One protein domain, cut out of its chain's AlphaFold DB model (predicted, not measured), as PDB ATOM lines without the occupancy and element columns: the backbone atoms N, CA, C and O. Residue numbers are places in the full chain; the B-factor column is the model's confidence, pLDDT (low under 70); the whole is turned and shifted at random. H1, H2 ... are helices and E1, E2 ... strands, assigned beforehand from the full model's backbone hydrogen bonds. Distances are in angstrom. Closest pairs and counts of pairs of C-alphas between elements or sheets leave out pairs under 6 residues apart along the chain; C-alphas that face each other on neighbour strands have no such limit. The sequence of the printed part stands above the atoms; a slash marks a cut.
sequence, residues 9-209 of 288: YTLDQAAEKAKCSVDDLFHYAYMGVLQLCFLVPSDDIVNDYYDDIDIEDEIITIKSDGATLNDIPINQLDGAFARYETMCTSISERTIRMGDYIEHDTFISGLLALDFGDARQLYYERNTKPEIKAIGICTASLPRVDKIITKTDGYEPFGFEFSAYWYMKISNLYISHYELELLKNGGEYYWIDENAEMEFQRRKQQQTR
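Overview. This is residues 9 to 209 of the 288 residues of an uncharacterized protein of Gilliamella apicola SCGC AB-598-I20 (UniProt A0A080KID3). A sharply folded, twisted antiparallel sheet bends round where E5, E6 and E8 turn, and its edge strand E2 comes back close to E5; the long hairpin of E4 and E5 reaches to one end of the domain. At the other end four crossed helices are joined in a row of contacts, H4 to H1 to H2 to H3, with H3 packed over E6, and the last helix, H5, sticks out with residues 201 to 209. The printed part has 201 residues, with five named helices and nine named strands in the order H1 H2 E1 E2 E3 E4 E5 H3 E6 E7 E8 E9 H4 H5, of the mixed class, helices and strands. The sheet is branched and has no single order of strands. The whole is compact, with a radius of gyration of the C-alphas of 18.4 A, and spans 62 by 43 by 29 A.

Along the chain. H1, residues 11 to 18, begins at C-alpha 11 at (-13.406, -30.077, 15.746), and H2, residues 22 to 30, follows. E1 is residues 37 to 40, E2 residues 62 to 64 and E3 residues 81 to 86, 17.4 A long. E4, residues 89 to 98, is 29.0 A long, and E5, residues 101 to 114, is 31.6 A long from C-alpha 101 at (-2.538, 9.534, 0.920). H3, residues 116 to 128, measures 18.5 A. E6, residues 134 to 141, measures 18.7 A; E7 is residues 148 to 151; E8, residues 160 to 169, measures 19.5 A. E9, residues 173 to 176, is followed directly by H4, residues 177 to 184. H5, residues 194 to 209, is 22.9 A long and ends at C-alpha 209 at (-14.632, -23.275, 48.732).

Arrangement. E3, E4 and E5 form a meander, each strand the antiparallel neighbour of the one before, with hairpins E3 and E4, and E4 and E5. N 84 and O 91 are 2.9 A apart between E3 and E4, and N 92 and O 107 are 2.9 A apart between E4 and E5. E7 is an antiparallel neighbour of E3, with N 85 and O 150 at 2.8 A. E5 bends by 97 degrees at residue 110. E1 lies on one side of E5, with N 40 and O 110 at 2.8 A; E4 and E6 lie on the other side, and N 113 of E5 is 2.9 A from O 141 of E6. E6 bends by 80 degrees at residue 138 and E8 by 100 degrees at residue 163; these two are antiparallel, with N 137 and O 166 at 2.8 A. E2 is antiparallel to E8, with N 63 and O 161 at 2.8 A, and the closest C-alphas of E2 and E5, Lys 63 and Thr 106, are 5.7 A apart. E9 is antiparallel to E1, with N 37 and O 174 at 2.8 A. H3 is on the sheet at a height of 9.7 A, over E6 and only just not over E5, on which 2 of its 13 C-alphas fall; it runs along the strands, at 6 degrees to E6 on the local plane. H2 touches H3 at a steep tilt of 47 degrees, opposite ways, closest at the C-alphas of Tyr 30 and Arg 120, 4.5 A. H1 and H2 touch, about perpendicular at 89 degrees, closest at the C-alphas of Ala 15 and Val 22, 5.5 A. H1 touches H4 at a steep tilt of 51 degrees, the same way, closest at the C-alphas of Ala 18 and Lys 184, 6.2 A. H1 only grazes the sheet, with residues 11 to 15; H2, H4 and H5 are not on it. In H1, H2, H3, H4 and H5 every O i to N i+4 pair is within hydrogen-bond range.

Size, cuts and confidence. The C-alphas of Gly 99 and Arg 209 are the two farthest apart, 64.7 A. The printed part has no cut. The links E1 to E2, 21 residues, and E2 to E3, 16 residues, are long. The mean pLDDT of the printed part is 86.3; residues 48 to 57, residue 66, residues 191 to 201 and residues 204 to 209 are under 70.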
ATOM      1  N   TYR A   9      -6.650 -29.480  12.996       96.75
ATOM      2  CA  TYR A   9      -7.652 -30.537  13.014       96.75
ATOM      3  C   TYR A   9      -9.048 -29.931  12.960       96.75
ATOM      4  O   TYR A   9      -9.275 -28.863  13.525       96.75
ATOM      5  N   THR A  10      -9.990 -30.622  12.314       97.62
ATOM      6  CA  THR A  10     -11.414 -30.290  12.485       97.62
ATOM      7  C   THR A  10     -11.813 -30.498  13.945       97.62
ATOM      8  O   THR A  10     -11.143 -31.235  14.675       97.62
ATOM      9  N   LEU A  11     -12.928 -29.901  14.371       97.31
ATOM     10  CA  LEU A  11     -13.406 -30.077  15.746       97.31
ATOM     11  C   LEU A  11     -13.632 -31.555  16.103       97.31
ATOM     12  O   LEU A  11     -13.222 -31.979  17.178       97.31
ATOM     13  N   ASP A  12     -14.176 -32.363  15.188       97.69
ATOM     14  CA  ASP A  12     -14.362 -33.806  15.410       97.69
ATOM     15  C   ASP A  12     -13.031 -34.538  15.646       97.69
ATOM     16  O   ASP A  12     -12.888 -35.322  16.583       97.69
ATOM     17  N   GLN A  13     -12.020 -34.248  14.818       97.50
ATOM     18  CA  GLN A  13     -10.690 -34.853  14.935       97.50
ATOM     19  C   GLN A  13      -9.985 -34.434  16.227       97.50
ATOM     20  O   GLN A  13      -9.290 -35.239  16.853       97.50
ATOM     21  N   ALA A  14     -10.133 -33.168  16.615       97.06
ATOM     22  CA  ALA A  14      -9.583 -32.649  17.855       97.06
ATOM     23  C   ALA A  14     -10.269 -33.284  19.073       97.06
ATOM     24  O   ALA A  14      -9.575 -33.724  19.988       97.06
ATOM     25  N   ALA A  15     -11.599 -33.414  19.049       97.56
ATOM     26  CA  ALA A  15     -12.390 -34.042  20.104       97.56
ATOM     27  C   ALA A  15     -11.982 -35.510  20.312       97.56
ATOM     28  O   ALA A  15     -11.688 -35.924  21.435       97.56
ATOM     29  N   GLU A  16     -11.836 -36.274  19.223       97.50
ATOM     30  CA  GLU A  16     -11.345 -37.657  19.268       97.50
ATOM     31  C   GLU A  16      -9.949 -37.740  19.912       97.50
ATOM     32  O   GLU A  16      -9.705 -38.555  20.806       97.50
ATOM     33  N   LYS A  17      -9.028 -36.857  19.507       95.81
ATOM     34  CA  LYS A  17      -7.650 -36.824  20.023       95.81
ATOM     35  C   LYS A  17      -7.553 -36.376  21.479       95.81
ATOM     36  O   LYS A  17      -6.683 -36.870  22.198       95.81
ATOM     37  N   ALA A  18      -8.401 -35.442  21.898       95.25
ATOM     38  CA  ALA A  18      -8.485 -34.952  23.271       95.25
ATOM     39  C   ALA A  18      -9.316 -35.876  24.178       95.25
ATOM     40  O   ALA A  18      -9.281 -35.721  25.397       95.25
ATOM     41  N   LYS A  19     -10.012 -36.868  23.602       96.31
ATOM     42  CA  LYS A  19     -10.953 -37.761  24.297       96.31
ATOM     43  C   LYS A  19     -12.078 -36.986  24.995       96.31
ATOM     44  O   LYS A  19     -12.457 -37.318  26.118       96.31
ATOM     45  N   CYS A  20     -12.603 -35.969  24.319       96.12
ATOM     46  CA  CYS A  20     -13.750 -35.173  24.750       96.12
ATOM     47  C   CYS A  20     -14.811 -35.122  23.641       96.12
ATOM     48  O   CYS A  20     -14.637 -35.707  22.570       96.12
ATOM     49  N   SER A  21     -15.928 -34.449  23.894       97.25
ATOM     50  CA  SER A  21     -16.925 -34.142  22.868       97.25
ATOM     51  C   SER A  21     -16.589 -32.839  22.135       97.25
ATOM     52  O   SER A  21     -15.806 -32.019  22.613       97.25
ATOM     53  N   VAL A  22     -17.210 -32.621  20.975       96.25
ATOM     54  CA  VAL A  22     -17.138 -31.329  20.270       96.25
ATOM     55  C   VAL A  22     -17.775 -30.208  21.099       96.25
ATOM     56  O   VAL A  22     -17.281 -29.083  21.096       96.25
ATOM     57  N   ASP A  23     -18.830 -30.506  21.860       95.19
ATOM     58  CA  ASP A  23     -19.456 -29.524  22.748       95.19
ATOM     59  C   ASP A  23     -18.520 -29.096  23.889       95.19
ATOM     60  O   ASP A  23     -18.516 -27.918  24.251       95.19
ATOM     61  N   ASP A  24     -17.658 -29.995  24.382       96.31
ATOM     62  CA  ASP A  24     -16.607 -29.635  25.342       96.31
ATOM     63  C   ASP A  24     -15.612 -28.640  24.730       96.31
ATOM     64  O   ASP A  24     -15.219 -27.684  25.392       96.31
ATOM     65  N   LEU A  25     -15.248 -28.794  23.450       96.81
ATOM     66  CA  LEU A  25     -14.361 -27.845  22.764       96.81
ATOM     67  C   LEU A  25     -14.989 -26.450  22.690       96.81
ATOM     68  O   LEU A  25     -14.343 -25.460  23.037       96.81
ATOM     69  N   PHE A  26     -16.267 -26.357  22.313       95.69
ATOM     70  CA  PHE A  26     -16.982 -25.079  22.339       95.69
ATOM     71  C   PHE A  26     -17.068 -24.501  23.755       95.69
ATOM     72  O   PHE A  26     -16.945 -23.289  23.933       95.69
ATOM     73  N   HIS A  27     -17.247 -25.348  24.770       94.44
ATOM     74  CA  HIS A  27     -17.241 -24.922  26.164       94.44
ATOM     75  C   HIS A  27     -15.878 -24.358  26.593       94.44
ATOM     76  O   HIS A  27     -15.816 -23.300  27.218       94.44
ATOM     77  N   TYR A  28     -14.774 -25.012  26.223       94.12
ATOM     78  CA  TYR A  28     -13.425 -24.527  26.520       94.12
ATOM     79  C   TYR A  28     -13.107 -23.218  25.798       94.12
ATOM     80  O   TYR A  28     -12.470 -22.343  26.388       94.12
ATOM     81  N   ALA A  29     -13.612 -23.040  24.577       93.56
ATOM     82  CA  ALA A  29     -13.523 -21.773  23.862       93.56
ATOM     83  C   ALA A  29     -14.332 -20.663  24.555       93.56
ATOM     84  O   ALA A  29     -13.814 -19.576  24.794       93.56
ATOM     85  N   TYR A  30     -15.558 -20.958  25.000       91.69
ATOM     86  CA  TYR A  30     -16.378 -20.042  25.805       91.69
ATOM     87  C   TYR A  30     -15.703 -19.629  27.125       91.69
ATOM     88  O   TYR A  30     -15.854 -18.492  27.592       91.69
ATOM     89  N   MET A  31     -14.963 -20.556  27.738       88.06
ATOM     90  CA  MET A  31     -14.163 -20.303  28.936       88.06
ATOM     91  C   MET A  31     -12.873 -19.521  28.661       88.06
ATOM     92  O   MET A  31     -12.270 -19.038  29.615       88.06
ATOM     93  N   GLY A  32     -12.453 -19.404  27.398       87.75
ATOM     94  CA  GLY A  32     -11.221 -18.726  26.993       87.75
ATOM     95  C   GLY A  32      -9.969 -19.584  27.146       87.75
ATOM     96  O   GLY A  32      -8.867 -19.057  27.128       87.75
ATOM     97  N   VAL A  33     -10.112 -20.898  27.324       90.44
ATOM     98  CA  VAL A  33      -8.989 -21.840  27.498       90.44
ATOM     99  C   VAL A  33      -8.462 -22.353  26.151       90.44
ATOM    100  O   VAL A  33      -7.330 -22.826  26.045       90.44
ATOM    101  N   LEU A  34      -9.294 -22.259  25.115       93.88
ATOM    102  CA  LEU A  34      -9.055 -22.787  23.779       93.88
ATOM    103  C   LEU A  34      -9.389 -21.719  22.736       93.88
ATOM    104  O   LEU A  34     -10.440 -21.086  22.827       93.88
ATOM    105  N   GLN A  35      -8.547 -21.563  21.719       94.56
ATOM    106  CA  GLN A  35      -8.885 -20.772  20.535       94.56
ATOM    107  C   GLN A  35      -9.446 -21.668  19.429       94.56
ATOM    108  O   GLN A  35      -8.806 -22.625  18.988       94.56
ATOM    109  N   LEU A  36     -10.643 -21.331  18.950       96.50
ATOM    110  CA  LEU A  36     -11.177 -21.896  17.714       96.50
ATOM    111  C   LEU A  36     -10.638 -21.084  16.542       96.50
ATOM    112  O   LEU A  36     -10.652 -19.858  16.576       96.50
ATOM    113  N   CYS A  37     -10.158 -21.772  15.518       96.88
ATOM    114  CA  CYS A  37      -9.575 -21.166  14.330       96.88
ATOM    115  C   CYS A  37     -10.452 -21.407  13.104       96.88
ATOM    116  O   CYS A  37     -11.236 -22.353  13.060       96.88
ATOM    117  N   PHE A  38     -10.255 -20.599  12.076       95.62
ATOM    118  CA  PHE A  38     -10.834 -20.783  10.754       95.62
ATOM    119  C   PHE A  38      -9.772 -20.531   9.684       95.62
ATOM    120  O   PHE A  38      -8.766 -19.867   9.932       95.62
ATOM    121  N   LEU A  39      -9.970 -21.115   8.502       94.12
ATOM    122  CA  LEU A  39      -9.028 -21.005   7.392       94.12
ATOM    123  C   LEU A  39      -9.420 -19.835   6.490       94.12
ATOM    124  O   LEU A  39     -10.500 -19.858   5.905       94.12
ATOM    125  N   VAL A  40      -8.529 -18.862   6.347       92.12
ATOM    126  CA  VAL A  40      -8.619 -17.791   5.355       92.12
ATOM    127  C   VAL A  40      -8.125 -18.338   4.008       92.12
ATOM    128  O   VAL A  40      -6.986 -18.826   3.945       92.12
ATOM    129  N   PRO A  41      -8.962 -18.323   2.951       84.75
ATOM    130  CA  PRO A  41      -8.553 -18.766   1.623       84.75
ATOM    131  C   PRO A  41      -7.453 -17.858   1.056       84.75
ATOM    132  O   PRO A  41      -7.289 -16.718   1.475       84.75
ATOM    133  N   SER A  42      -6.677 -18.378   0.104       76.06
ATOM    134  CA  SER A  42      -5.695 -17.578  -0.645       76.06
ATOM    135  C   SER A  42      -6.324 -16.719  -1.744       76.06
ATOM    136  O   SER A  42      -5.647 -15.846  -2.282       76.06
ATOM    137  N   ASP A  43      -7.574 -17.018  -2.093       75.56
ATOM    138  CA  ASP A  43      -8.368 -16.335  -3.110       75.56
ATOM    139  C   ASP A  43      -9.370 -15.378  -2.437       75.56
ATOM    140  O   ASP A  43      -9.449 -15.323  -1.206       75.56
ATOM    141  N   ASP A  44     -10.144 -14.646  -3.242       78.12
ATOM    142  CA  ASP A  44     -11.150 -13.698  -2.754       78.12
ATOM    143  C   ASP A  44     -12.129 -14.361  -1.769       78.12
ATOM    144  O   ASP A  44     -12.636 -15.464  -1.994       78.12
ATOM    145  N   ILE A  45     -12.401 -13.668  -0.663       78.12
ATOM    146  CA  ILE A  45     -13.364 -14.115   0.341       78.12
ATOM    147  C   ILE A  45     -14.749 -13.665  -0.107       78.12
ATOM    148  O   ILE A  45     -14.995 -12.473  -0.277       78.12
ATOM    149  N   VAL A  46     -15.662 -14.619  -0.254       74.75
ATOM    150  CA  VAL A  46     -17.058 -14.377  -0.629       74.75
ATOM    151  C   VAL A  46     -17.991 -15.067   0.364       74.75
ATOM    152  O   VAL A  46     -17.635 -16.057   1.017       74.75
ATOM    153  N   ASN A  47     -19.186 -14.503   0.540       71.31
ATOM    154  CA  ASN A  47     -20.208 -15.051   1.427       71.31
ATOM    155  C   ASN A  47     -20.963 -16.204   0.747       71.31
ATOM    156  O   ASN A  47     -22.052 -16.026   0.217       71.31
ATOM    157  N   ASP A  48     -20.436 -17.422   0.849       63.22
ATOM    158  CA  ASP A  48     -21.037 -18.606   0.209       63.22
ATOM    159  C   ASP A  48     -22.198 -19.244   1.012       63.22
ATOM    160  O   ASP A  48     -22.634 -20.359   0.710       63.22
ATOM    161  N   TYR A  49     -22.658 -18.617   2.105       60.47
ATOM    162  CA  TYR A  49     -23.577 -19.239   3.076       60.47
ATOM    163  C   TYR A  49     -25.033 -18.724   3.034       60.47
ATOM    164  O   TYR A  49     -25.834 -19.054   3.911       60.47
ATOM    165  N   TYR A  50     -25.429 -17.975   2.008       62.50
ATOM    166  CA  TYR A  50     -26.803 -17.483   1.882       62.50
ATOM    167  C   TYR A  50     -27.575 -18.204   0.781       62.50
ATOM    168  O   TYR A  50     -27.452 -17.876  -0.390       62.50
ATOM    169  N   ASP A  51     -28.427 -19.152   1.177       53.66
ATOM    170  CA  ASP A  51     -29.443 -19.717   0.274       53.66
ATOM    171  C   ASP A  51     -30.686 -18.799   0.138       53.66
ATOM    172  O   ASP A  51     -31.505 -19.039  -0.740       53.66
ATOM    173  N   ASP A  52     -30.856 -17.758   0.976       52.28
ATOM    174  CA  ASP A  52     -32.163 -17.079   1.146       52.28
ATOM    175  C   ASP A  52     -32.128 -15.543   1.366       52.28
ATOM    176  O   ASP A  52     -33.144 -14.952   1.740       52.28
ATOM    177  N   ILE A  53     -30.998 -14.854   1.159       51.97
ATOM    178  CA  ILE A  53     -30.941 -13.382   1.268       51.97
ATOM    179  C   ILE A  53     -30.206 -12.823   0.050       51.97
ATOM    180  O   ILE A  53     -29.082 -13.239  -0.207       51.97
ATOM    181  N   ASP A  54     -30.843 -11.887  -0.669       54.06
ATOM    182  CA  ASP A  54     -30.276 -11.078  -1.764       54.06
ATOM    183  C   ASP A  54     -29.129 -10.181  -1.246       54.06
ATOM    184  O   ASP A  54     -29.243  -8.956  -1.177       54.06
ATOM    185  N   ILE A  55     -28.035 -10.788  -0.795       56.00
ATOM    186  CA  ILE A  55     -26.776 -10.102  -0.527       56.00
ATOM    187  C   ILE A  55     -25.974 -10.257  -1.813       56.00
ATOM    188  O   ILE A  55     -25.710 -11.378  -2.240       56.00
ATOM    189  N   GLU A  56     -25.667  -9.139  -2.473       57.16
ATOM    190  CA  GLU A  56     -24.773  -9.152  -3.632       57.16
ATOM    191  C   GLU A  56     -23.446  -9.819  -3.242       57.16
ATOM    192  O   GLU A  56     -23.004  -9.675  -2.101       57.16
ATOM    193  N   ASP A  57     -22.827 -10.544  -4.180       63.91
ATOM    194  CA  ASP A  57     -21.501 -11.148  -4.015       63.91
ATOM    195  C   ASP A  57     -20.455 -10.045  -3.756       63.91
ATOM    196  O   ASP A  57     -19.772  -9.567  -4.664       63.91
ATOM    197  N   GLU A  58     -20.364  -9.576  -2.512       72.25
ATOM    198  CA  GLU A  58     -19.390  -8.584  -2.083       72.25
ATOM    199  C   GLU A  58     -18.097  -9.304  -1.702       72.25
ATOM    200  O   GLU A  58     -18.085 -10.203  -0.856       72.25
ATOM    201  N   ILE A  59     -16.994  -8.897  -2.335       80.62
ATOM    202  CA  ILE A  59     -15.658  -9.362  -1.967       80.62
ATOM    203  C   ILE A  59     -15.347  -8.818  -0.573       80.62
ATOM    204  O   ILE A  59     -15.221  -7.608  -0.370       80.62
ATOM    205  N   ILE A  60     -15.198  -9.724   0.389       83.19
ATOM    206  CA  ILE A  60     -14.844  -9.381   1.758       83.19
ATOM    207  C   ILE A  60     -13.333  -9.183   1.820       83.19
ATOM    208  O   ILE A  60     -12.547 -10.081   1.527       83.19
ATOM    209  N   THR A  61     -12.921  -7.990   2.231       84.25
ATOM    210  CA  THR A  61     -11.507  -7.656   2.427       84.25
ATOM    211  C   THR A  61     -11.163  -7.712   3.906       84.25
ATOM    212  O   THR A  61     -12.008  -7.424   4.755       84.25
ATOM    213  N   ILE A  62      -9.919  -8.077   4.219       85.19
ATOM    214  CA  ILE A  62      -9.402  -8.068   5.588       85.19
ATOM    215  C   ILE A  62      -8.404  -6.921   5.724       85.19
ATOM    216  O   ILE A  62      -7.516  -6.766   4.886       85.19
ATOM    217  N   LYS A  63      -8.523  -6.144   6.798       83.38
ATOM    218  CA  LYS A  63      -7.567  -5.102   7.184       83.38
ATOM    219  C   LYS A  63      -6.974  -5.441   8.543       83.38
ATOM    220  O   LYS A  63      -7.699  -5.896   9.421       83.38
ATOM    221  N   SER A  64      -5.675  -5.223   8.740       81.25
ATOM    222  CA  SER A  64      -5.125  -5.242  10.099       81.25
ATOM    223  C   SER A  64      -5.453  -3.929  10.810       81.25
ATOM    224  O   SER A  64      -5.112  -2.858  10.310       81.25
ATOM    225  N   ASP A  65      -6.098  -4.013  11.975       71.00
ATOM    226  CA  ASP A  65      -6.467  -2.849  12.801       71.00
ATOM    227  C   ASP A  65      -5.307  -2.393  13.720       71.00
ATOM    228  O   ASP A  65      -5.347  -1.338  14.350       71.00
ATOM    229  N   GLY A  66      -4.228  -3.180  13.785       68.00
ATOM    230  CA  GLY A  66      -3.164  -3.010  14.774       68.00
ATOM    231  C   GLY A  66      -1.737  -3.200  14.283       68.00
ATOM    232  O   GLY A  66      -0.795  -3.146  15.064       68.00
ATOM    233  N   ALA A  67      -1.509  -3.408  12.996       83.69
ATOM    234  CA  ALA A  67      -0.154  -3.587  12.504       83.69
ATOM    235  C   ALA A  67       0.747  -2.360  12.763       83.69
ATOM    236  O   ALA A  67       0.552  -1.275  12.206       83.69
ATOM    237  N   THR A  68       1.785  -2.545  13.582       87.50
ATOM    238  CA  THR A  68       2.822  -1.527  13.831       87.50
ATOM    239  C   THR A  68       4.176  -2.005  13.336       87.50
ATOM    240  O   THR A  68       4.444  -3.198  13.371       87.50
ATOM    241  N   LEU A  69       5.027  -1.085  12.873       89.25
ATOM    242  CA  LEU A  69       6.432  -1.317  12.544       89.25
ATOM    243  C   LEU A  69       7.294  -0.320  13.328       89.25
ATOM    244  O   LEU A  69       7.254   0.880  13.057       89.25
ATOM    245  N   ASN A  70       8.080  -0.813  14.288       89.56
ATOM    246  CA  ASN A  70       8.828   0.005  15.252       89.56
ATOM    247  C   ASN A  70       7.916   1.021  15.967       89.56
ATOM    248  O   ASN A  70       8.200   2.218  15.971       89.56
ATOM    249  N   ASP A  71       6.793   0.538  16.512       89.81
ATOM    250  CA  ASP A  71       5.766   1.311  17.236       89.81
ATOM    251  C   ASP A  71       5.005   2.364  16.406       89.81
ATOM    252  O   ASP A  71       4.163   3.090  16.939       89.81
ATOM    253  N   ILE A  72       5.252   2.448  15.097       90.31
ATOM    254  CA  ILE A  72       4.518   3.336  14.190       90.31
ATOM    255  C   ILE A  72       3.473   2.505  13.438       90.31
ATOM    256  O   ILE A  72       3.844   1.480  12.859       90.31
ATOM    257  N   PRO A  73       2.190   2.919  13.398       90.94
ATOM    258  CA  PRO A  73       1.182   2.258  12.575       90.94
ATOM    259  C   PRO A  73       1.665   2.137  11.134       90.94
ATOM    260  O   PRO A  73       2.069   3.126  10.516       90.94
ATOM    261  N   ILE A  74       1.657   0.919  10.600       89.38
ATOM    262  CA  ILE A  74       2.271   0.647   9.301       89.38
ATOM    263  C   ILE A  74       1.616   1.466   8.184       89.38
ATOM    264  O   ILE A  74       2.320   1.954   7.307       89.38
ATOM    265  N   ASN A  75       0.306   1.719   8.280       87.31
ATOM    266  CA  ASN A  75      -0.477   2.535   7.347       87.31
ATOM    267  C   ASN A  75      -0.051   4.018   7.288       87.31
ATOM    268  O   ASN A  75      -0.502   4.751   6.412       87.31
ATOM    269  N   GLN A  76       0.827   4.468   8.188       89.44
ATOM    270  CA  GLN A  76       1.418   5.812   8.180       89.44
ATOM    271  C   GLN A  76       2.813   5.849   7.546       89.44
ATOM    272  O   GLN A  76       3.370   6.928   7.336       89.44
ATOM    273  N   LEU A  77       3.401   4.689   7.254       89.69
ATOM    274  CA  LEU A  77       4.735   4.576   6.679       89.69
ATOM    275  C   LEU A  77       4.631   4.458   5.165       89.69
ATOM    276  O   LEU A  77       3.859   3.659   4.656       89.69
ATOM    277  N   ASP A  78       5.419   5.232   4.431       91.81
ATOM    278  CA  ASP A  78       5.469   5.157   2.971       91.81
ATOM    279  C   ASP A  78       6.499   4.120   2.511       91.81
ATOM    280  O   ASP A  78       7.650   4.147   2.951       91.81
ATOM    281  N   GLY A  79       6.082   3.209   1.628       90.00
ATOM    282  CA  GLY A  79       6.934   2.153   1.082       90.00
ATOM    283  C   GLY A  79       7.321   1.075   2.096       90.00
ATOM    284  O   GLY A  79       8.304   0.364   1.880       90.00
ATOM    285  N   ALA A  80       6.580   0.952   3.199       92.50
ATOM    286  CA  ALA A  80       6.795  -0.104   4.171       92.50
ATOM    287  C   ALA A  80       6.357  -1.454   3.597       92.50
ATOM    288  O   ALA A  80       5.365  -1.575   2.875       92.50
ATOM    289  N   PHE A  81       7.121  -2.485   3.941       93.88
ATOM    290  CA  PHE A  81       6.791  -3.868   3.649       93.88
ATOM    291  C   PHE A  81       7.133  -4.715   4.866       93.88
ATOM    292  O   PHE A  81       8.277  -4.713   5.333       93.88
ATOM    293  N   ALA A  82       6.142  -5.434   5.377       94.88
ATOM    294  CA  ALA A  82       6.280  -6.252   6.565       94.88
ATOM    295  C   ALA A  82       5.725  -7.655   6.331       94.88
ATOM    296  O   ALA A  82       4.808  -7.858   5.536       94.88
ATOM    297  N   ARG A  83       6.319  -8.641   7.002       95.88
ATOM    298  CA  ARG A  83       5.901 -10.041   6.934       95.88
ATOM    299  C   ARG A  83       5.850 -10.645   8.323       95.88
ATOM    300  O   ARG A  83       6.706 -10.353   9.157       95.88
ATOM    301  N   TYR A  84       4.892 -11.538   8.516       95.50
ATOM    302  CA  TYR A  84       4.770 -12.392   9.686       95.50
ATOM    303  C   TYR A  84       4.322 -13.783   9.238       95.50
ATOM    304  O   TYR A  84       3.298 -13.931   8.579       95.50
ATOM    305  N   GLU A  85       5.095 -14.808   9.571       96.06
ATOM    306  CA  GLU A  85       4.836 -16.187   9.168       96.06
ATOM    307  C   GLU A  85       4.994 -17.134  10.350       96.06
ATOM    308  O   GLU A  85       5.989 -17.110  11.079       96.06
ATOM    309  N   THR A  86       4.026 -18.028  10.487       95.25
ATOM    310  CA  THR A  86       4.036 -19.180  11.386       95.25
ATOM    311  C   THR A  86       3.870 -20.447  10.551       95.25
ATOM    312  O   THR A  86       3.768 -20.400   9.325       95.25
ATOM    313  N   MET A  87       3.811 -21.611  11.198       92.44
ATOM    314  CA  MET A  87       3.522 -22.861  10.490       92.44
ATOM    315  C   MET A  87       2.122 -22.889   9.861       92.44
ATOM    316  O   MET A  87       1.914 -23.638   8.911       92.44
ATOM    317  N   CYS A  88       1.160 -22.121  10.383       93.19
ATOM    318  CA  CYS A  88      -0.233 -22.171   9.938       93.19
ATOM    319  C   CYS A  88      -0.784 -20.842   9.417       93.19
ATOM    320  O   CYS A  88      -1.905 -20.850   8.924       93.19
ATOM    321  N   THR A  89      -0.034 -19.742   9.491       94.38
ATOM    322  CA  THR A  89      -0.503 -18.402   9.112       94.38
ATOM    323  C   THR A  89       0.607 -17.649   8.391       94.38
ATOM    324  O   THR A  89       1.745 -17.633   8.856       94.38
ATOM    325  N   SER A  90       0.274 -16.992   7.285       94.38
ATOM    326  CA  SER A  90       1.167 -16.085   6.567       94.38
ATOM    327  C   SER A  90       0.481 -14.743   6.384       94.38
ATOM    328  O   SER A  90      -0.626 -14.683   5.852       94.38
ATOM    329  N   ILE A  91       1.168 -13.681   6.790       93.88
ATOM    330  CA  ILE A  91       0.729 -12.298   6.674       93.88
ATOM    331  C   ILE A  91       1.819 -11.512   5.962       93.88
ATOM    332  O   ILE A  91       3.003 -11.599   6.306       93.88
ATOM    333  N   SER A  92       1.415 -10.724   4.978       92.88
ATOM    334  CA  SER A  92       2.258  -9.688   4.407       92.88
ATOM    335  C   SER A  92       1.473  -8.406   4.265       92.88
ATOM    336  O   SER A  92       0.348  -8.420   3.772       92.88
ATOM    337  N   GLU A  93       2.101  -7.307   4.642       92.19
ATOM    338  CA  GLU A  93       1.515  -5.985   4.541       92.19
ATOM    339  C   GLU A  93       2.424  -5.064   3.753       92.19
ATOM    340  O   GLU A  93       3.655  -5.123   3.853       92.19
ATOM    341  N   ARG A  94       1.800  -4.219   2.940       92.12
ATOM    342  CA  ARG A  94       2.488  -3.275   2.073       92.12
ATOM    343  C   ARG A  94       1.807  -1.927   2.162       92.12
ATOM    344  O   ARG A  94       0.583  -1.851   2.161       92.12
ATOM    345  N   THR A  95       2.604  -0.868   2.146       91.69
ATOM    346  CA  THR A  95       2.090   0.479   1.930       91.69
ATOM    347  C   THR A  95       2.637   1.120   0.669       91.69
ATOM    348  O   THR A  95       3.770   0.870   0.241       91.69
ATOM    349  N   ILE A  96       1.803   1.944   0.040       90.62
ATOM    350  CA  ILE A  96       2.119   2.636  -1.210       90.62
ATOM    351  C   ILE A  96       1.603   4.071  -1.109       90.62
ATOM    352  O   ILE A  96       0.420   4.293  -0.860       90.62
ATOM    353  N   ARG A  97       2.465   5.070  -1.333       91.75
ATOM    354  CA  ARG A  97       2.006   6.455  -1.489       91.75
ATOM    355  C   ARG A  97       1.270   6.645  -2.811       91.75
ATOM    356  O   ARG A  97       1.830   6.427  -3.884       91.75
ATOM    357  N   MET A  98       0.058   7.178  -2.710       89.94
ATOM    358  CA  MET A  98      -0.798   7.570  -3.822       89.94
ATOM    359  C   MET A  98      -1.120   9.064  -3.692       89.94
ATOM    360  O   MET A  98      -2.095   9.473  -3.066       89.94
ATOM    361  N   GLY A  99      -0.256   9.919  -4.247       90.88
ATOM    362  CA  GLY A  99      -0.373  11.371  -4.069       90.88
ATOM    363  C   GLY A  99      -0.225  11.779  -2.599       90.88
ATOM    364  O   GLY A  99       0.840  11.583  -2.008       90.88
ATOM    365  N   ASP A 100      -1.296  12.332  -2.024       90.88
ATOM    366  CA  ASP A 100      -1.318  12.856  -0.650       90.88
ATOM    367  C   ASP A 100      -1.757  11.822   0.404       90.88
ATOM    368  O   ASP A 100      -1.713  12.122   1.598       90.88
ATOM    369  N   TYR A 101      -2.155  10.610  -0.001       89.31
ATOM    370  CA  TYR A 101      -2.538   9.534   0.920       89.31
ATOM    371  C   TYR A 101      -1.622   8.308   0.797       89.31
ATOM    372  O   TYR A 101      -0.925   8.121  -0.204       89.31
ATOM    373  N   ILE A 102      -1.597   7.489   1.850       87.75
ATOM    374  CA  ILE A 102      -0.907   6.196   1.885       87.75
ATOM    375  C   ILE A 102      -1.980   5.111   1.835       87.75
ATOM    376  O   ILE A 102      -2.890   5.094   2.661       87.75
ATOM    377  N   GLU A 103      -1.885   4.242   0.837       88.56
ATOM    378  CA  GLU A 103      -2.685   3.027   0.730       88.56
ATOM    379  C   GLU A 103      -1.998   1.894   1.496       88.56
ATOM    380  O   GLU A 103      -0.765   1.835   1.550       88.56
ATOM    381  N   HIS A 104      -2.795   1.020   2.106       87.31
ATOM    382  CA  HIS A 104      -2.340  -0.099   2.925       87.31
ATOM    383  C   HIS A 104      -3.042  -1.375   2.479       87.31
ATOM    384  O   HIS A 104      -4.262  -1.486   2.585       87.31
ATOM    385  N   ASP A 105      -2.242  -2.331   2.017       88.12
ATOM    386  CA  ASP A 105      -2.698  -3.648   1.597       88.12
ATOM    387  C   ASP A 105      -2.313  -4.677   2.654       88.12
ATOM    388  O   ASP A 105      -1.148  -4.766   3.058       88.12
ATOM    389  N   THR A 106      -3.287  -5.488   3.064       89.25
ATOM    390  CA  THR A 106      -3.091  -6.611   3.982       89.25
ATOM    391  C   THR A 106      -3.399  -7.914   3.255       89.25
ATOM    392  O   THR A 106      -4.511  -8.121   2.779       89.25
ATOM    393  N   PHE A 107      -2.417  -8.811   3.181       89.88
ATOM    394  CA  PHE A 107      -2.578 -10.145   2.606       89.88
ATOM    395  C   PHE A 107      -2.423 -11.182   3.709       89.88
ATOM    396  O   PHE A 107      -1.379 -11.238   4.363       89.88
ATOM    397  N   ILE A 108      -3.443 -12.017   3.893       92.00
ATOM    398  CA  ILE A 108      -3.472 -13.063   4.915       92.00
ATOM    399  C   ILE A 108      -3.836 -14.381   4.249       92.00
ATOM    400  O   ILE A 108      -4.734 -14.438   3.417       92.00
ATOM    401  N   SER A 109      -3.153 -15.452   4.634       91.75
ATOM    402  CA  SER A 109      -3.523 -16.814   4.257       91.75
ATOM    403  C   SER A 109      -3.244 -17.784   5.399       91.75
ATOM    404  O   SER A 109      -2.332 -17.578   6.206       91.75
ATOM    405  N   GLY A 110      -4.026 -18.861   5.464       93.94
ATOM    406  CA  GLY A 110      -3.912 -19.856   6.525       93.94
ATOM    407  C   GLY A 110      -4.888 -19.599   7.671       93.94
ATOM    408  O   GLY A 110      -5.999 -19.134   7.450       93.94
ATOM    409  N   LEU A 111      -4.524 -19.979   8.892       95.44
ATOM    410  CA  LEU A 111      -5.410 -19.896  10.047       95.44
ATOM    411  C   LEU A 111      -5.440 -18.493  10.651       95.44
ATOM    412  O   LEU A 111      -4.393 -17.903  10.912       95.44
ATOM    413  N   LEU A 112      -6.644 -18.039  10.978       95.31
ATOM    414  CA  LEU A 112      -6.900 -17.000  11.971       95.31
ATOM    415  C   LEU A 112      -7.731 -17.583  13.117       95.31
ATOM    416  O   LEU A 112      -8.393 -18.611  12.954       95.31
ATOM    417  N   ALA A 113      -7.662 -16.959  14.288       95.38
ATOM    418  CA  ALA A 113      -8.449 -17.336  15.453       95.38
ATOM    419  C   ALA A 113      -9.720 -16.488  15.539       95.38
ATOM    420  O   ALA A 113      -9.682 -15.283  15.295       95.38
ATOM    421  N   LEU A 114     -10.831 -17.116  15.930       94.38
ATOM    422  CA  LEU A 114     -12.009 -16.388  16.389       94.38
ATOM    423  C   LEU A 114     -11.632 -15.550  17.605       94.38
ATOM    424  O   LEU A 114     -10.941 -16.028  18.513       94.38
ATOM    425  N   ASP A 115     -12.155 -14.335  17.653       89.88
ATOM    426  CA  ASP A 115     -12.028 -13.523  18.846       89.88
ATOM    427  C   ASP A 115     -12.820 -14.135  20.003       89.88
ATOM    428  O   ASP A 115     -13.797 -14.873  19.840       89.88
ATOM    429  N   PHE A 116     -12.392 -13.819  21.225       86.62
ATOM    430  CA  PHE A 116     -13.007 -14.384  22.423       86.62
ATOM    431  C   PHE A 116     -14.498 -14.023  22.549       86.62
ATOM    432  O   PHE A 116     -15.296 -14.823  23.047       86.62
ATOM    433  N   GLY A 117     -14.882 -12.831  22.077       86.69
ATOM    434  CA  GLY A 117     -16.279 -12.401  21.997       86.69
ATOM    435  C   GLY A 117     -17.113 -13.326  21.110       86.69
ATOM    436  O   GLY A 117     -18.122 -13.865  21.569       86.69
ATOM    437  N   ASP A 118     -16.630 -13.595  19.899       89.94
ATOM    438  CA  ASP A 118     -17.306 -14.442  18.912       89.94
ATOM    439  C   ASP A 118     -17.396 -15.895  19.373       89.94
ATOM    440  O   ASP A 118     -18.454 -16.519  19.280       89.94
ATOM    441  N   ALA A 119     -16.329 -16.431  19.973       91.38
ATOM    442  CA  ALA A 119     -16.349 -17.768  20.561       91.38
ATOM    443  C   ALA A 119     -17.421 -17.894  21.662       91.38
ATOM    444  O   ALA A 119     -18.120 -18.912  21.760       91.38
ATOM    445  N   ARG A 120     -17.593 -16.850  22.486       90.25
ATOM    446  CA  ARG A 120     -18.629 -16.821  23.525       90.25
ATOM    447  C   ARG A 120     -20.030 -16.716  22.952       90.25
ATOM    448  O   ARG A 120     -20.923 -17.427  23.424       90.25
ATOM    449  N   GLN A 121     -20.217 -15.837  21.972       89.88
ATOM    450  CA  GLN A 121     -21.492 -15.671  21.291       89.88
ATOM    451  C   GLN A 121     -21.904 -16.977  20.616       89.88
ATOM    452  O   GLN A 121     -23.009 -17.453  20.866       89.88
ATOM    453  N   LEU A 122     -20.989 -17.623  19.887       92.50
ATOM    454  CA  LEU A 122     -21.216 -18.912  19.242       92.50
ATOM    455  C   LEU A 122     -21.682 -19.980  20.235       92.50
ATOM    456  O   LEU A 122     -22.651 -20.693  19.977       92.50
ATOM    457  N   TYR A 123     -21.016 -20.097  21.386       93.44
ATOM    458  CA  TYR A 123     -21.422 -21.058  22.411       93.44
ATOM    459  C   TYR A 123     -22.828 -20.763  22.946       93.44
ATOM    460  O   TYR A 123     -23.638 -21.681  23.084       93.44
ATOM    461  N   TYR A 124     -23.141 -19.499  23.246       90.38
ATOM    462  CA  TYR A 124     -24.471 -19.105  23.717       90.38
ATOM    463  C   TYR A 124     -25.551 -19.407  22.673       90.38
ATOM    464  O   TYR A 124     -26.589 -19.995  22.982       90.38
ATOM    465  N   GLU A 125     -25.285 -19.044  21.426       90.88
ATOM    466  CA  GLU A 125     -26.171 -19.238  20.290       90.88
ATOM    467  C   GLU A 125     -26.442 -20.717  20.020       90.88
ATOM    468  O   GLU A 125     -27.604 -21.111  19.998       90.88
ATOM    469  N   ARG A 126     -25.415 -21.574  19.959       91.06
ATOM    470  CA  ARG A 126     -25.608 -23.028  19.798       91.06
ATOM    471  C   ARG A 126     -26.469 -23.648  20.903       91.06
ATOM    472  O   ARG A 126     -27.226 -24.577  20.636       91.06
ATOM    473  N   ASN A 127     -26.367 -23.144  22.134       88.75
ATOM    474  CA  ASN A 127     -27.135 -23.657  23.274       88.75
ATOM    475  C   ASN A 127     -28.566 -23.104  23.360       88.75
ATOM    476  O   ASN A 127     -29.400 -23.677  24.060       88.75
ATOM    477  N   THR A 128     -28.863 -21.993  22.684       90.25
ATOM    478  CA  THR A 128     -30.188 -21.348  22.714       90.25
ATOM    479  C   THR A 128     -30.970 -21.515  21.414       90.25
ATOM    480  O   THR A 128     -32.198 -21.448  21.435       90.25
ATOM    481  N   LYS A 129     -30.270 -21.760  20.305       89.19
ATOM    482  CA  LYS A 129     -30.775 -21.866  18.934       89.19
ATOM    483  C   LYS A 129     -30.109 -23.069  18.243       89.19
ATOM    484  O   LYS A 129     -29.103 -22.911  17.543       89.19
ATOM    485  N   PRO A 130     -30.608 -24.297  18.467       77.81
ATOM    486  CA  PRO A 130     -29.985 -25.527  17.964       77.81
ATOM    487  C   PRO A 130     -29.925 -25.624  16.428       77.81
ATOM    488  O   PRO A 130     -29.210 -26.466  15.888       77.81
ATOM    489  N   GLU A 131     -30.664 -24.780  15.712       85.38
ATOM    490  CA  GLU A 131     -30.667 -24.668  14.255       85.38
ATOM    491  C   GLU A 131     -29.452 -23.931  13.671       85.38
ATOM    492  O   GLU A 131     -29.252 -23.967  12.454       85.38
ATOM    493  N   ILE A 132     -28.638 -23.274  14.505       85.81
ATOM    494  CA  ILE A 132     -27.484 -22.508  14.033       85.81
ATOM    495  C   ILE A 132     -26.419 -23.438  13.448       85.81
ATOM    496  O   ILE A 132     -25.919 -24.363  14.088       85.81
ATOM    497  N   LYS A 133     -26.058 -23.151  12.196       88.19
ATOM    498  CA  LYS A 133     -25.095 -23.920  11.393       88.19
ATOM    499  C   LYS A 133     -23.918 -23.085  10.892       88.19
ATOM    500  O   LYS A 133     -22.957 -23.655  10.374       88.19
ATOM    501  N   ALA A 134     -23.973 -21.768  11.069       89.88
ATOM    502  CA  ALA A 134     -22.925 -20.843  10.675       89.88
ATOM    503  C   ALA A 134     -22.687 -19.776  11.737       89.88
ATOM    504  O   ALA A 134     -23.540 -19.531  12.586       89.88
ATOM    505  N   ILE A 135     -21.517 -19.161  11.651       90.00
ATOM    506  CA  ILE A 135     -21.092 -18.013  12.442       90.00
ATOM    507  C   ILE A 135     -20.772 -16.866  11.487       90.00
ATOM    508  O   ILE A 135     -20.198 -17.110  10.426       90.00
ATOM    509  N   GLY A 136     -21.161 -15.645  11.854       89.81
ATOM    510  CA  GLY A 136     -20.692 -14.426  11.198       89.81
ATOM    511  C   GLY A 136     -19.450 -13.910  11.915       89.81
ATOM    512  O   GLY A 136     -19.483 -13.753  13.132       89.81
ATOM    513  N   ILE A 137     -18.380 -13.666  11.168       89.62
ATOM    514  CA  ILE A 137     -17.088 -13.195  11.673       89.62
ATOM    515  C   ILE A 137     -16.876 -11.780  11.145       89.62
ATOM    516  O   ILE A 137     -16.899 -11.575   9.933       89.62
ATOM    517  N   CYS A 138     -16.696 -10.806  12.030       89.19
ATOM    518  CA  CYS A 138     -16.348  -9.432  11.647       89.19
ATOM    519  C   CYS A 138     -14.931  -9.048  12.071       89.19
ATOM    520  O   CYS A 138     -14.336  -8.161  11.461       89.19
ATOM    521  N   THR A 139     -14.374  -9.734  13.068       91.88
ATOM    522  CA  THR A 139     -13.001  -9.540  13.519       91.88
ATOM    523  C   THR A 139     -12.315 -10.873  13.795       91.88
ATOM    524  O   THR A 139     -12.956 -11.915  13.942       91.88
ATOM    525  N   ALA A 140     -10.987 -10.865  13.815       93.38
ATOM    526  CA  ALA A 140     -10.201 -12.040  14.137       93.38
ATOM    527  C   ALA A 140      -8.863 -11.692  14.783       93.38
ATOM    528  O   ALA A 140      -8.323 -10.593  14.639       93.38
ATOM    529  N   SER A 141      -8.288 -12.699  15.431       92.31
ATOM    530  CA  SER A 141      -6.998 -12.633  16.104       92.31
ATOM    531  C   SER A 141      -5.972 -13.540  15.430       92.31
ATOM    532  O   SER A 141      -6.299 -14.472  14.688       92.31
ATOM    533  N   LEU A 142      -4.696 -13.308  15.739       92.44
ATOM    534  CA  LEU A 142      -3.655 -14.287  15.450       92.44
ATOM    535  C   LEU A 142      -3.905 -15.571  16.259       92.44
ATOM    536  O   LEU A 142      -4.180 -15.486  17.460       92.44
ATOM    537  N   PRO A 143      -3.754 -16.761  15.652       93.50
ATOM    538  CA  PRO A 143      -3.708 -18.000  16.413       93.50
ATOM    539  C   PRO A 143      -2.508 -18.004  17.358       93.50
ATOM    540  O   PRO A 143      -1.410 -17.581  16.976       93.50
ATOM    541  N   ARG A 144      -2.672 -18.554  18.566       91.62
ATOM    542  CA  ARG A 144      -1.517 -18.905  19.396       91.62
ATOM    543  C   ARG A 144      -0.694 -19.979  18.685       91.62
ATOM    544  O   ARG A 144      -1.222 -20.969  18.171       91.62
ATOM    545  N   VAL A 145       0.616 -19.771  18.673       90.06
ATOM    546  CA  VAL A 145       1.591 -20.646  18.019       90.06
ATOM    547  C   VAL A 145       2.788 -20.877  18.930       90.06
ATOM    548  O   VAL A 145       3.107 -20.046  19.777       90.06
ATOM    549  N   ASP A 146       3.477 -21.994  18.719       85.00
ATOM    550  CA  ASP A 146       4.738 -22.317  19.385       85.00
ATOM    551  C   ASP A 146       5.909 -21.500  18.833       85.00
ATOM    552  O   ASP A 146       6.835 -21.139  19.563       85.00
ATOM    553  N   LYS A 147       5.892 -21.244  17.520       90.00
ATOM    554  CA  LYS A 147       7.032 -20.684  16.810       90.00
ATOM    555  C   LYS A 147       6.618 -19.770  15.663       90.00
ATOM    556  O   LYS A 147       5.864 -20.140  14.765       90.00
ATOM    557  N   ILE A 148       7.246 -18.599  15.653       94.62
ATOM    558  CA  ILE A 148       7.274 -17.682  14.516       94.62
ATOM    559  C   ILE A 148       8.442 -18.097  13.608       94.62
ATOM    560  O   ILE A 148       9.570 -18.273  14.075       94.62
ATOM    561  N   ILE A 149       8.164 -18.304  12.321       95.62
ATOM    562  CA  ILE A 149       9.150 -18.679  11.297       95.62
ATOM    563  C   ILE A 149       9.872 -17.431  10.797       95.62
ATOM    564  O   ILE A 149      11.101 -17.382  10.808       95.62
ATOM    565  N   THR A 150       9.093 -16.430  10.392       96.06
ATOM    566  CA  THR A 150       9.583 -15.177   9.819       96.06
ATOM    567  C   THR A 150       8.815 -14.027  10.445       96.06
ATOM    568  O   THR A 150       7.595 -14.092  10.561       96.06
ATOM    569  N   LYS A 151       9.509 -12.957  10.821       95.94
ATOM    570  CA  LYS A 151       8.889 -11.703  11.245       95.94
ATOM    571  C   LYS A 151       9.814 -10.544  10.907       95.94
ATOM    572  O   LYS A 151      11.011 -10.632  11.165       95.94
ATOM    573  N   THR A 152       9.271  -9.493  10.302       96.44
ATOM    574  CA  THR A 152      10.006  -8.242  10.088       96.44
ATOM    575  C   THR A 152      10.321  -7.589  11.437       96.44
ATOM    576  O   THR A 152       9.460  -7.527  12.313       96.44
ATOM    577  N   ASP A 153      11.545  -7.094  11.616       94.94
ATOM    578  CA  ASP A 153      11.956  -6.448  12.866       94.94
ATOM    579  C   ASP A 153      11.066  -5.240  13.189       94.94
ATOM    580  O   ASP A 153      10.847  -4.366  12.350       94.94
ATOM    581  N   GLY A 154      10.544  -5.214  14.418       91.88
ATOM    582  CA  GLY A 154       9.616  -4.190  14.893       91.88
ATOM    583  C   GLY A 154       8.177  -4.348  14.401       91.88
ATOM    584  O   GLY A 154       7.358  -3.509  14.759       91.88
ATOM    585  N   TYR A 155       7.860  -5.368  13.592       93.50
ATOM    586  CA  TYR A 155       6.508  -5.595  13.083       93.50
ATOM    587  C   TYR A 155       5.656  -6.433  14.041       93.50
ATOM    588  O   TYR A 155       5.947  -7.611  14.254       93.50
ATOM    589  N   GLU A 156       4.582  -5.857  14.572       90.81
ATOM    590  CA  GLU A 156       3.618  -6.550  15.433       90.81
ATOM    591  C   GLU A 156       2.217  -6.482  14.810       90.81
ATOM    592  O   GLU A 156       1.526  -5.476  14.985       90.81
ATOM    593  N   PRO A 157       1.782  -7.516  14.065       90.38
ATOM    594  CA  PRO A 157       0.396  -7.608  13.639       90.38
ATOM    595  C   PRO A 157      -0.490  -7.946  14.836       90.38
ATOM    596  O   PRO A 157      -0.239  -8.910  15.561       90.38
ATOM    597  N   PHE A 158      -1.564  -7.189  15.016       84.38
ATOM    598  CA  PHE A 158      -2.639  -7.543  15.934       84.38
ATOM    599  C   PHE A 158      -3.969  -7.059  15.373       84.38
ATOM    600  O   PHE A 158      -4.014  -6.012  14.737       84.38
ATOM    601  N   GLY A 159      -5.034  -7.823  15.619       85.38
ATOM    602  CA  GLY A 159      -6.389  -7.495  15.176       85.38
ATOM    603  C   GLY A 159      -6.567  -7.517  13.656       85.38
ATOM    604  O   GLY A 159      -5.805  -6.917  12.895       85.38
ATOM    605  N   PHE A 160      -7.612  -8.196  13.206       91.00
ATOM    606  CA  PHE A 160      -8.022  -8.213  11.809       91.00
ATOM    607  C   PHE A 160      -9.499  -7.876  11.732       91.00
ATOM    608  O   PHE A 160     -10.296  -8.528  12.396       91.00
ATOM    609  N   GLU A 161      -9.857  -6.878  10.938       90.31
ATOM    610  CA  GLU A 161     -11.234  -6.465  10.693       90.31
ATOM    611  C   GLU A 161     -11.630  -6.848   9.267       90.31
ATOM    612  O   GLU A 161     -10.878  -6.637   8.312       90.31
ATOM    613  N   PHE A 162     -12.818  -7.424   9.128       89.00
ATOM    614  CA  PHE A 162     -13.409  -7.766   7.844       89.00
ATOM    615  C   PHE A 162     -14.311  -6.617   7.387       89.00
ATOM    616  O   PHE A 162     -15.054  -6.051   8.186       89.00
ATOM    617  N   SER A 163     -14.291  -6.283   6.093       87.56
ATOM    618  CA  SER A 163     -15.112  -5.189   5.544       87.56
ATOM    619  C   SER A 163     -16.620  -5.403   5.707       87.56
ATOM    620  O   SER A 163     -17.383  -4.439   5.708       87.56
ATOM    621  N   ALA A 164     -17.036  -6.657   5.862       86.94
ATOM    622  CA  ALA A 164     -18.387  -7.084   6.185       86.94
ATOM    623  C   ALA A 164     -18.320  -8.371   7.020       86.94
ATOM    624  O   ALA A 164     -17.272  -9.010   7.114       86.94
ATOM    625  N   TYR A 165     -19.448  -8.789   7.598       87.44
ATOM    626  CA  TYR A 165     -19.519 -10.097   8.244       87.44
ATOM    627  C   TYR A 165     -19.258 -11.208   7.221       87.44
ATOM    628  O   TYR A 165     -19.987 -11.342   6.234       87.44
ATOM    629  N   TRP A 166     -18.253 -12.033   7.498       88.12
ATOM    630  CA  TRP A 166     -18.005 -13.264   6.769       88.12
ATOM    631  C   TRP A 166     -18.717 -14.430   7.446       88.12
ATOM    632  O   TRP A 166     -18.392 -14.815   8.570       88.12
ATOM    633  N   TYR A 167     -19.709 -14.992   6.763       87.50
ATOM    634  CA  TYR A 167     -20.493 -16.105   7.273       87.50
ATOM    635  C   TYR A 167     -19.905 -17.432   6.823       87.50
ATOM    636  O   TYR A 167     -19.815 -17.728   5.633       87.50
ATOM    637  N   MET A 168     -19.561 -18.277   7.790       87.75
ATOM    638  CA  MET A 168     -19.010 -19.597   7.512       87.75
ATOM    639  C   MET A 168     -19.672 -20.696   8.323       87.75
ATOM    640  O   MET A 168     -20.113 -20.500   9.456       87.75
ATOM    641  N   LYS A 169     -19.700 -21.898   7.742       91.25
ATOM    642  CA  LYS A 169     -20.202 -23.097   8.415       91.25
ATOM    643  C   LYS A 169     -19.378 -23.372   9.666       91.25
ATOM    644  O   LYS A 169     -18.154 -23.411   9.609       91.25
ATOM    645  N   ILE A 170     -20.049 -23.696  10.766       92.31
ATOM    646  CA  ILE A 170     -19.396 -24.077  12.030       92.31
ATOM    647  C   ILE A 170     -18.506 -25.320  11.850       92.31
ATOM    648  O   ILE A 170     -17.496 -25.472  12.533       92.31
ATOM    649  N   SER A 171     -18.831 -26.192  10.890       92.69
ATOM    650  CA  SER A 171     -17.996 -27.342  10.516       92.69
ATOM    651  C   SER A 171     -16.632 -26.961   9.927       92.69
ATOM    652  O   SER A 171     -15.758 -27.818   9.841       92.69
ATOM    653  N   ASN A 172     -16.454 -25.703   9.514       93.62
ATOM    654  CA  ASN A 172     -15.201 -25.159   8.992       93.62
ATOM    655  C   ASN A 172     -14.368 -24.480  10.090       93.62
ATOM    656  O   ASN A 172     -13.445 -23.727   9.787       93.62
ATOM    657  N   LEU A 173     -14.689 -24.745  11.357       96.75
ATOM    658  CA  LEU A 173     -13.838 -24.396  12.479       96.75
ATOM    659  C   LEU A 173     -12.828 -25.511  12.755       96.75
ATOM    660  O   LEU A 173     -13.093 -26.710  12.611       96.75
ATOM    661  N   TYR A 174     -11.656 -25.085  13.194       97.50
ATOM    662  CA  TYR A 174     -10.490 -25.915  13.416       97.50
ATOM    663  C   TYR A 174      -9.859 -25.602  14.765       97.50
ATOM    664  O   TYR A 174     -10.112 -24.572  15.383       97.50
ATOM    665  N   ILE A 175      -8.984 -26.498  15.200       96.19
ATOM    666  CA  ILE A 175      -8.077 -26.289  16.325       96.19
ATOM    667  C   ILE A 175      -6.663 -26.525  15.802       96.19
ATOM    668  O   ILE A 175      -6.406 -27.540  15.140       96.19
ATOM    669  N   SER A 176      -5.752 -25.585  16.062       95.81
ATOM    670  CA  SER A 176      -4.345 -25.754  15.698       95.81
ATOM    671  C   SER A 176      -3.728 -26.910  16.490       95.81
ATOM    672  O   SER A 176      -4.191 -27.273  17.572       95.81
ATOM    673  N   HIS A 177      -2.670 -27.520  15.964       94.81
ATOM    674  CA  HIS A 177      -1.949 -28.552  16.705       94.81
ATOM    675  C   HIS A 177      -1.452 -28.021  18.061       94.81
ATOM    676  O   HIS A 177      -1.603 -28.697  19.075       94.81
ATOM    677  N   TYR A 178      -0.957 -26.781  18.091       94.56
ATOM    678  CA  TYR A 178      -0.521 -26.107  19.313       94.56
ATOM    679  C   TYR A 178      -1.640 -25.996  20.361       94.56
ATOM    680  O   TYR A 178      -1.459 -26.408  21.505       94.56
ATOM    681  N   GLU A 179      -2.822 -25.522  19.960       94.62
ATOM    682  CA  GLU A 179      -4.000 -25.427  20.829       94.62
ATOM    683  C   GLU A 179      -4.437 -26.788  21.378       94.62
ATOM    684  O   GLU A 179      -4.791 -26.916  22.550       94.62
ATOM    685  N   LEU A 180      -4.392 -27.827  20.542       95.25
ATOM    686  CA  LEU A 180      -4.748 -29.178  20.957       95.25
ATOM    687  C   LEU A 180      -3.788 -29.713  22.029       95.25
ATOM    688  O   LEU A 180      -4.233 -30.334  22.996       95.25
ATOM    689  N   GLU A 181      -2.484 -29.485  21.871       94.62
ATOM    690  CA  GLU A 181      -1.492 -29.884  22.872       94.62
ATOM    691  C   GLU A 181      -1.604 -29.051  24.153       94.62
ATOM    692  O   GLU A 181      -1.533 -29.614  25.248       94.62
ATOM    693  N   LEU A 182      -1.870 -27.744  24.055       93.25
ATOM    694  CA  LEU A 182      -2.190 -26.918  25.222       93.25
ATOM    695  C   LEU A 182      -3.385 -27.490  25.985       93.25
ATOM    696  O   LEU A 182      -3.295 -27.720  27.192       93.25
ATOM    697  N   LEU A 183      -4.483 -27.787  25.286       93.38
ATOM    698  CA  LEU A 183      -5.699 -28.322  25.892       93.38
ATOM    699  C   LEU A 183      -5.447 -29.651  26.617       93.38
ATOM    700  O   LEU A 183      -5.879 -29.822  27.759       93.38
ATOM    701  N   LYS A 184      -4.695 -30.576  26.004       92.12
ATOM    702  CA  LYS A 184      -4.317 -31.860  26.629       92.12
ATOM    703  C   LYS A 184      -3.510 -31.685  27.916       92.12
ATOM    704  O   LYS A 184      -3.574 -32.548  28.790       92.12
ATOM    705  N   ASN A 185      -2.785 -30.578  28.044       90.25
ATOM    706  CA  ASN A 185      -1.986 -30.237  29.219       90.25
ATOM    707  C   ASN A 185      -2.751 -29.400  30.263       90.25
ATOM    708  O   ASN A 185      -2.146 -28.863  31.187       90.25
ATOM    709  N   GLY A 186      -4.083 -29.325  30.157       82.50
ATOM    710  CA  GLY A 186      -4.947 -28.577  31.077       82.50
ATOM    711  C   GLY A 186      -5.368 -27.202  30.560       82.50
ATOM    712  O   GLY A 186      -6.154 -26.527  31.226       82.50
ATOM    713  N   GLY A 187      -4.897 -26.832  29.368       84.38
ATOM    714  CA  GLY A 187      -5.204 -25.582  28.698       84.38
ATOM    715  C   GLY A 187      -4.509 -24.370  29.311       84.38
ATOM    716  O   GLY A 187      -3.978 -24.403  30.420       84.38
ATOM    717  N   GLU A 188      -4.534 -23.273  28.568       84.75
ATOM    718  CA  GLU A 188      -4.017 -21.984  29.008       84.75
ATOM    719  C   GLU A 188      -5.049 -20.925  28.657       84.75
ATOM    720  O   GLU A 188      -5.593 -20.926  27.552       84.75
ATOM    721  N   TYR A 189      -5.342 -20.032  29.593       81.12
ATOM    722  CA  TYR A 189      -6.317 -18.993  29.332       81.12
ATOM    723  C   TYR A 189      -5.746 -17.914  28.418       81.12
ATOM    724  O   TYR A 189      -4.654 -17.395  28.638       81.12
ATOM    725  N   TYR A 190      -6.531 -17.557  27.413       70.25
ATOM    726  CA  TYR A 190      -6.300 -16.432  26.533       70.25
ATOM    727  C   TYR A 190      -7.123 -15.244  27.039       70.25
ATOM    728  O   TYR A 190      -8.325 -15.144  26.787       70.25
ATOM    729  N   TRP A 191      -6.484 -14.365  27.813       65.81
ATOM    730  CA  TRP A 191      -7.123 -13.162  28.339       65.81
ATOM    731  C   TRP A 191      -6.720 -11.948  27.518       65.81
ATOM    732  O   TRP A 191      -5.548 -11.594  27.461       65.81
ATOM    733  N   ILE A 192      -7.715 -11.289  26.930       55.53
ATOM    734  CA  ILE A 192      -7.551  -9.971  26.304       55.53
ATOM    735  C   ILE A 192      -7.623  -8.860  27.380       55.53
ATOM    736  O   ILE A 192      -7.143  -7.754  27.168       55.53
ATOM    737  N   ASP A 193      -8.187  -9.158  28.562       59.31
ATOM    738  CA  ASP A 193      -8.427  -8.200  29.653       59.31
ATOM    739  C   ASP A 193      -8.070  -8.807  31.026       59.31
ATOM    740  O   ASP A 193      -8.617  -9.841  31.427       59.31
ATOM    741  N   GLU A 194      -7.190  -8.133  31.774       56.88
ATOM    742  CA  GLU A 194      -6.788  -8.495  33.143       56.88
ATOM    743  C   GLU A 194      -7.989  -8.607  34.105       56.88
ATOM    744  O   GLU A 194      -7.977  -9.414  35.041       56.88
ATOM    745  N   ASN A 195      -9.068  -7.851  33.874       61.97
ATOM    746  CA  ASN A 195     -10.271  -7.906  34.709       61.97
ATOM    747  C   ASN A 195     -11.068  -9.201  34.512       61.97
ATOM    748  O   ASN A 195     -11.647  -9.725  35.472       61.97
ATOM    749  N   ALA A 196     -11.091  -9.734  33.287       61.78
ATOM    750  CA  ALA A 196     -11.760 -10.993  32.979       61.78
ATOM    751  C   ALA A 196     -11.058 -12.175  33.668       61.78
ATOM    752  O   ALA A 196     -11.738 -13.038  34.235       61.78
ATOM    753  N   GLU A 197      -9.721 -12.153  33.711       63.50
ATOM    754  CA  GLU A 197      -8.921 -13.127  34.462       63.50
ATOM    755  C   GLU A 197      -9.207 -13.046  35.969       63.50
ATOM    756  O   GLU A 197      -9.533 -14.046  36.615       63.50
ATOM    757  N   MET A 198      -9.174 -11.842  36.554       64.31
ATOM    758  CA  MET A 198      -9.428 -11.670  37.990       64.31
ATOM    759  C   MET A 198     -10.807 -12.194  38.422       64.31
ATOM    760  O   MET A 198     -10.923 -12.880  39.445       64.31
ATOM    761  N   GLU A 199     -11.863 -11.910  37.655       68.69
ATOM    762  CA  GLU A 199     -13.217 -12.388  37.961       68.69
ATOM    763  C   GLU A 199     -13.335 -13.912  37.805       68.69
ATOM    764  O   GLU A 199     -14.013 -14.568  38.607       68.69
ATOM    765  N   PHE A 200     -12.646 -14.503  36.827       66.12
ATOM    766  CA  PHE A 200     -12.605 -15.952  36.659       66.12
ATOM    767  C   PHE A 200     -11.888 -16.646  37.826       66.12
ATOM    768  O   PHE A 200     -12.453 -17.559  38.443       66.12
ATOM    769  N   GLN A 201     -10.696 -16.179  38.212       66.88
ATOM    770  CA  GLN A 201      -9.964 -16.725  39.362       66.88
ATOM    771  C   GLN A 201     -10.777 -16.608  40.657       66.88
ATOM    772  O   GLN A 201     -10.806 -17.541  41.470       66.88
ATOM    773  N   ARG A 202     -11.524 -15.509  40.827       72.88
ATOM    774  CA  ARG A 202     -12.449 -15.326  41.954       72.88
ATOM    775  C   ARG A 202     -13.535 -16.406  41.980       72.88
ATOM    776  O   ARG A 202     -13.806 -16.973  43.043       72.88
ATOM    777  N   ARG A 203     -14.133 -16.731  40.830       70.75
ATOM    778  CA  ARG A 203     -15.161 -17.783  40.703       70.75
ATOM    779  C   ARG A 203     -14.595 -19.180  40.939       70.75
ATOM    780  O   ARG A 203     -15.211 -19.955  41.670       70.75
ATOM    781  N   LYS A 204     -13.404 -19.480  40.409       67.69
ATOM    782  CA  LYS A 204     -12.695 -20.747  40.653       67.69
ATOM    783  C   LYS A 204     -12.435 -20.949  42.145       67.69
ATOM    784  O   LYS A 204     -12.789 -21.992  42.692       67.69
ATOM    785  N   GLN A 205     -11.929 -19.921  42.834       66.62
ATOM    786  CA  GLN A 205     -11.733 -19.960  44.287       66.62
ATOM    787  C   GLN A 205     -13.045 -20.190  45.049       66.62
ATOM    788  O   GLN A 205     -13.079 -21.000  45.981       66.62
ATOM    789  N   GLN A 206     -14.137 -19.525  44.656       67.19
ATOM    790  CA  GLN A 206     -15.455 -19.736  45.261       67.19
ATOM    791  C   GLN A 206     -15.975 -21.167  45.050       67.19
ATOM    792  O   GLN A 206     -16.469 -21.770  46.002       67.19
ATOM    793  N   GLN A 207     -15.803 -21.753  43.860       63.19
ATOM    794  CA  GLN A 207     -16.183 -23.145  43.597       63.19
ATOM    795  C   GLN A 207     -15.368 -24.145  44.429       63.19
ATOM    796  O   GLN A 207     -15.954 -25.038  45.043       63.19
ATOM    797  N   THR A 208     -14.047 -23.967  44.558       58.19
ATOM    798  CA  THR A 208     -13.235 -24.804  45.466       58.19
ATOM    799  C   THR A 208     -13.649 -24.664  46.933       58.19
ATOM    800  O   THR A 208     -13.614 -25.642  47.676       58.19
ATOM    801  N   ARG A 209     -14.101 -23.477  47.369       55.88
ATOM    802  CA  ARG A 209     -14.632 -23.275  48.732       55.88
ATOM    803  C   ARG A 209     -15.968 -23.986  48.954       55.88
ATOM    804  O   ARG A 209     -16.222 -24.451  50.061       55.88
TER     805      ARG A 209